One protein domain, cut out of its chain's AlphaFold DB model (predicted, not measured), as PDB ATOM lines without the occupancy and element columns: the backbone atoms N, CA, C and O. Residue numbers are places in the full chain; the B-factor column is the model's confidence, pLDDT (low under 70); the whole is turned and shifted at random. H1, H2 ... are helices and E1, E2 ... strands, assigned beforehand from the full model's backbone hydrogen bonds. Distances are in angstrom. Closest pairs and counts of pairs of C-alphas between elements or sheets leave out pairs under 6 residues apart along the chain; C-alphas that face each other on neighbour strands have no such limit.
ATOM      1  N   ALA A  74      75.471  92.341 114.606       94.50
ATOM      2  CA  ALA A  74      74.999  93.701 114.867       94.50
ATOM      3  C   ALA A  74      76.032  94.772 114.471       94.50
ATOM      4  O   ALA A  74      75.658  95.821 113.940       94.50
ATOM      5  N   GLY A  75      77.326  94.497 114.660       94.12
ATOM      6  CA  GLY A  75      78.405  95.401 114.274       94.12
ATOM      7  C   GLY A  75      78.505  95.541 112.757       94.12
ATOM      8  O   GLY A  75      78.586  96.657 112.240       94.12
ATOM      9  N   LEU A  76      78.392  94.428 112.022       93.25
ATOM     10  CA  LEU A  76      78.328  94.455 110.556       93.25
ATOM     11  C   LEU A  76      77.095  95.208 110.050       93.25
ATOM     12  O   LEU A  76      77.199  95.939 109.065       93.25
ATOM     13  N   GLN A  77      75.950  95.091 110.731       93.31
ATOM     14  CA  GLN A  77      74.764  95.886 110.413       93.31
ATOM     15  C   GLN A  77      75.012  97.391 110.627       93.31
ATOM     16  O   GLN A  77      74.622  98.192 109.777       93.31
ATOM     17  N   SER A  78      75.682  97.783 111.718       95.81
ATOM     18  CA  SER A  78      76.040  99.186 111.973       95.81
ATOM     19  C   SER A  78      76.995  99.734 110.914       95.81
ATOM     20  O   SER A  78      76.752 100.821 110.395       95.81
ATOM     21  N   ILE A  79      78.027  98.972 110.535       94.06
ATOM     22  CA  ILE A  79      78.975  99.373 109.485       94.06
ATOM     23  C   ILE A  79      78.269  99.492 108.131       94.06
ATOM     24  O   ILE A  79      78.473 100.476 107.423       94.06
ATOM     25  N   ALA A  80      77.407  98.531 107.785       93.25
ATOM     26  CA  ALA A  80      76.653  98.546 106.533       93.25
ATOM     27  C   ALA A  80      75.670  99.730 106.431       93.25
ATOM     28  O   ALA A  80      75.286 100.107 105.326       93.25
ATOM     29  N   GLY A  81      75.272 100.317 107.565       91.06
ATOM     30  CA  GLY A  81      74.419 101.503 107.632       91.06
ATOM     31  C   GLY A  81      75.158 102.843 107.519       91.06
ATOM     32  O   GLY A  81      74.501 103.883 107.496       91.06
ATOM     33  N   LEU A  82      76.495 102.854 107.468       93.56
ATOM     34  CA  LEU A  82      77.276 104.089 107.411       93.56
ATOM     35  C   LEU A  82      77.395 104.655 105.997       93.56
ATOM     36  O   LEU A  82      77.680 103.951 105.030       93.56
ATOM     37  N   THR A  83      77.279 105.978 105.894       88.94
ATOM     38  CA  THR A  83      77.593 106.705 104.663       88.94
ATOM     39  C   THR A  83      79.106 106.784 104.482       88.94
ATOM     40  O   THR A  83      79.807 107.417 105.273       88.94
ATOM     41  N   THR A  84      79.625 106.195 103.409       85.12
ATOM     42  CA  THR A  84      81.042 106.298 103.043       85.12
ATOM     43  C   THR A  84      81.321 107.621 102.323       85.12
ATOM     44  O   THR A  84      80.763 107.857 101.250       85.12
ATOM     45  N   THR A  85      82.206 108.470 102.860       88.75
ATOM     46  CA  THR A  85      82.713 109.670 102.158       88.75
ATOM     47  C   THR A  85      84.249 109.747 102.198       88.75
ATOM     48  O   THR A  85      84.867 109.131 103.073       88.75
ATOM     49  N   PRO A  86      84.904 110.457 101.251       91.00
ATOM     50  CA  PRO A  86      86.361 110.560 101.219       91.00
ATOM     51  C   PRO A  86      86.948 111.193 102.483       91.00
ATOM     52  O   PRO A  86      86.346 112.063 103.104       91.00
ATOM     53  N   HIS A  87      88.182 110.802 102.810       90.44
ATOM     54  CA  HIS A  87      88.970 111.376 103.909       90.44
ATOM     55  C   HIS A  87      88.339 111.222 105.298       90.44
ATOM     56  O   HIS A  87      88.664 111.983 106.209       90.44
ATOM     57  N   GLN A  88      87.463 110.234 105.466       92.44
ATOM     58  CA  GLN A  88      86.941 109.849 106.764       92.44
ATOM     59  C   GLN A  88      87.594 108.566 107.266       92.44
ATOM     60  O   GLN A  88      87.999 107.710 106.481       92.44
ATOM     61  N   MET A  89      87.657 108.428 108.585       91.88
ATOM     62  CA  MET A  89      87.963 107.170 109.251       91.88
ATOM     63  C   MET A  89      86.749 106.675 110.031       91.88
ATOM     64  O   MET A  89      85.950 107.470 110.535       91.88
ATOM     65  N   LEU A  90      86.639 105.356 110.134       93.38
ATOM     66  CA  LEU A  90      85.650 104.676 110.958       93.38
ATOM     67  C   LEU A  90      86.147 104.635 112.409       93.38
ATOM     68  O   LEU A  90      87.320 104.351 112.651       93.38
ATOM     69  N   TYR A  91      85.269 104.893 113.369       93.50
ATOM     70  CA  TYR A  91      85.572 104.748 114.790       93.50
ATOM     71  C   TYR A  91      84.345 104.250 115.553       93.50
ATOM     72  O   TYR A  91      83.209 104.396 115.098       93.50
ATOM     73  N   THR A  92      84.570 103.625 116.703       95.25
ATOM     74  CA  THR A  92      83.494 103.146 117.568       95.25
ATOM     75  C   THR A  92      83.013 104.267 118.481       95.25
ATOM     76  O   THR A  92      83.805 105.007 119.063       95.25
ATOM     77  N   THR A  93      81.696 104.390 118.620       94.12
ATOM     78  CA  THR A  93      81.052 105.299 119.589       94.12
ATOM     79  C   THR A  93      80.359 104.537 120.721       94.12
ATOM     80  O   THR A  93      79.982 105.130 121.728       94.12
ATOM     81  N   GLY A  94      80.247 103.213 120.588       93.69
ATOM     82  CA  GLY A  94      79.721 102.276 121.576       93.69
ATOM     83  C   GLY A  94      79.920 100.827 121.111       93.69
ATOM     84  O   GLY A  94      80.531 100.596 120.066       93.69
ATOM     85  N   SER A  95      79.408  99.850 121.871       93.25
ATOM     86  CA  SER A  95      79.389  98.440 121.437       93.25
ATOM     87  C   SER A  95      78.527  98.298 120.187       93.25
ATOM     88  O   SER A  95      77.402  98.794 120.179       93.25
ATOM     89  N   ASP A  96      79.060  97.658 119.145       92.88
ATOM     90  CA  ASP A  96      78.390  97.451 117.851       92.88
ATOM     91  C   ASP A  96      77.839  98.738 117.199       92.88
ATOM     92  O   ASP A  96      76.927  98.689 116.377       92.88
ATOM     93  N   LEU A  97      78.409  99.899 117.554       94.50
ATOM     94  CA  LEU A  97      78.037 101.219 117.045       94.50
ATOM     95  C   LEU A  97      79.259 101.913 116.453       94.50
ATOM     96  O   LEU A  97      80.145 102.401 117.164       94.50
ATOM     97  N   TYR A  98      79.270 101.995 115.132       96.31
ATOM     98  CA  TYR A  98      80.316 102.650 114.367       96.31
ATOM     99  C   TYR A  98      79.828 104.001 113.845       96.31
ATOM    100  O   TYR A  98      78.655 104.171 113.524       96.31
ATOM    101  N   ALA A  99      80.739 104.966 113.773       94.94
ATOM    102  CA  ALA A  99      80.537 106.282 113.184       94.94
ATOM    103  C   ALA A  99      81.750 106.654 112.319       94.94
ATOM    104  O   ALA A  99      82.790 105.991 112.365       94.94
ATOM    105  N   THR A 100      81.633 107.726 111.534       94.56
ATOM    106  CA  THR A 100      82.748 108.269 110.746       94.56
ATOM    107  C   THR A 100      83.157 109.657 111.234       94.56
ATOM    108  O   THR A 100      82.331 110.438 111.708       94.56
ATOM    109  N   THR A 101      84.453 109.971 111.152       93.00
ATOM    110  CA  THR A 101      85.003 111.314 111.417       93.00
ATOM    111  C   THR A 101      85.995 111.709 110.326       93.00
ATOM    112  O   THR A 101      86.624 110.839 109.728       93.00
ATOM    113  N   ALA A 102      86.129 113.004 110.032       93.38
ATOM    114  CA  ALA A 102      87.004 113.504 108.970       93.38
ATOM    115  C   ALA A 102      88.458 113.681 109.444       93.38
ATOM    116  O   ALA A 102      88.707 114.229 110.515       93.38
ATOM    117  N   LEU A 103      89.422 113.284 108.610       93.56
ATOM    118  CA  LEU A 103      90.853 113.528 108.811       93.56
ATOM    119  C   LEU A 103      91.323 114.724 107.974       93.56
ATOM    120  O   LEU A 103      91.051 114.801 106.773       93.56
ATOM    121  N   THR A 104      92.088 115.638 108.578       93.75
ATOM    122  CA  THR A 104      92.700 116.766 107.853       93.75
ATOM    123  C   THR A 104      93.819 116.284 106.920       93.75
ATOM    124  O   THR A 104      94.384 115.212 107.147       93.75
ATOM    125  N   PRO A 105      94.190 117.054 105.875       92.62
ATOM    126  CA  PRO A 105      95.349 116.724 105.045       92.62
ATOM    127  C   PRO A 105      96.647 116.535 105.843       92.62
ATOM    128  O   PRO A 105      97.361 115.577 105.585       92.62
ATOM    129  N   PHE A 106      96.904 117.383 106.847       90.81
ATOM    130  CA  PHE A 106      98.093 117.279 107.704       90.81
ATOM    131  C   PHE A 106      98.054 116.059 108.632       90.81
ATOM    132  O   PHE A 106      99.052 115.377 108.800       90.81
ATOM    133  N   ALA A 107      96.897 115.712 109.204       92.19
ATOM    134  CA  ALA A 107      96.802 114.498 110.015       92.19
ATOM    135  C   ALA A 107      97.105 113.239 109.183       92.19
ATOM    136  O   ALA A 107      97.732 112.308 109.678       92.19
ATOM    137  N   ARG A 108      96.708 113.224 107.903       93.12
ATOM    138  CA  ARG A 108      97.044 112.123 106.991       93.12
ATOM    139  C   ARG A 108      98.534 112.044 106.664       93.12
ATOM    140  O   ARG A 108      98.976 110.931 106.432       93.12
ATOM    141  N   SER A 109      99.265 113.164 106.691       92.38
ATOM    142  CA  SER A 109     100.724 113.175 106.502       92.38
ATOM    143  C   SER A 109     101.515 112.781 107.750       92.38
ATOM    144  O   SER A 109     102.729 112.765 107.705       92.38
ATOM    145  N   ILE A 110     100.856 112.598 108.898       92.62
ATOM    146  CA  ILE A 110     101.482 112.009 110.092       92.62
ATOM    147  C   ILE A 110     101.144 110.516 110.168       92.62
ATOM    148  O   ILE A 110     101.934 109.716 110.652       92.62
ATOM    149  N   LEU A 111      99.940 110.130 109.735       90.75
ATOM    150  CA  LEU A 111      99.477 108.739 109.768       90.75
ATOM    151  C   LEU A 111     100.053 107.872 108.634       90.75
ATOM    152  O   LEU A 111      99.942 106.651 108.718       90.75
ATOM    153  N   ASP A 112     100.610 108.472 107.578       90.75
ATOM    154  CA  ASP A 112     101.331 107.769 106.507       90.75
ATOM    155  C   ASP A 112     102.807 107.499 106.849       90.75
ATOM    156  O   ASP A 112     103.432 106.651 106.205       90.75
ATOM    157  N   ASP A 113     103.345 108.168 107.872       92.31
ATOM    158  CA  ASP A 113     104.736 108.035 108.283       92.31
ATOM    159  C   ASP A 113     105.034 106.627 108.825       92.31
ATOM    160  O   ASP A 113     104.402 106.123 109.758       92.31
ATOM    161  N   VAL A 114     106.048 105.986 108.235       93.25
ATOM    162  CA  VAL A 114     106.422 104.590 108.522       93.25
ATOM    163  C   VAL A 114     107.143 104.416 109.867       93.25
ATOM    164  O   VAL A 114     107.131 103.321 110.433       93.25
ATOM    165  N   ASP A 115     107.771 105.473 110.396       86.25
ATOM    166  CA  ASP A 115     108.482 105.451 111.674       86.25
ATOM    167  C   ASP A 115     108.514 106.821 112.388       86.25
ATOM    168  O   ASP A 115     108.072 107.855 111.885       86.25
ATOM    169  N   ALA A 116     109.067 106.832 113.606       83.81
ATOM    170  CA  ALA A 116     109.191 108.045 114.411       83.81
ATOM    171  C   ALA A 116     110.178 109.077 113.831       83.81
ATOM    172  O   ALA A 116     110.145 110.239 114.237       83.81
TER     173      ALA A 116
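AT A GLANCE: This is residues 74 to 116 of the 573 residues of an uncharacterized protein of Ensifer sp. LC14 (UniProt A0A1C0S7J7). A slender two-stranded hairpin, E1 and E2, forms the middle of an elongated, loosely built structure, with one short helix at each end. H1 packs beside E2 near the hairpin's turn, and H2 lies past the hairpin's other end, away from E1 and H1; residues 81 to 87 run along the hairpin from H1 to the start of E1. The printed part has 43 residues, with two named helices and two named strands in the order H1, E1, E2, H2; the sheet has the order E1 - E2 and is antiparallel. The class is mixed, helices and strands. The whole is loose, with a radius of gyration of the C-alphas of 12.8 A, and the C-alphas span 37 by 21 by 13 A.

IN THESE COORDINATES: Strand E1 is residues 88 to 94, Gln 88 to Gly 94, and measures 18.1 A from first to last C-alpha. Strand E2 is residues 97 to 102, Leu 97 to Ala 102, and measures 17.2 A; its C-alpha 97 is at (78.037, 101.219, 117.045). Helix H1 is residues 74 to 80 and measures 9.8 A, beginning with C-alpha 74 at (74.999, 93.701, 114.867). Helix H2 is residues 105 to 111 and measures 10.2 A, ending with C-alpha 111 at (99.477, 108.739, 109.768).

HOW THE PARTS SIT: E1 and E2 are antiparallel neighbours and form a hairpin, with 146 degrees between their directions. C-alphas 90 and 100 face each other at 4.6 A. N 91 and O 99 are within hydrogen-bond range at 2.9 A, and so are N 101 and O 89 at 3.0 A. H1 and E2 have 7 pairs of C-alphas within 8 A; the closest are those of Ser 78 and Leu 97, 5.8 A apart, and the two centres are 11.9 A apart. H2 is apart from H1 and from E1, with no C-alpha of either within 8 A of it. In H1 and H2 every O i to N i+4 pair is within hydrogen-bond range.

THE WHOLE: The two C-alphas farthest apart are those of Ala 74 and Ala 116, the first and last printed residues, 37.1 A apart. The printed part has no cut. The links E1 to E2 and E2 to H2 are tight, with 2 residues each, and the link H1 to E1 is short, with 7 residues; no link is long. The mean pLDDT of the printed part is 92.4, and no printed residue is under 70.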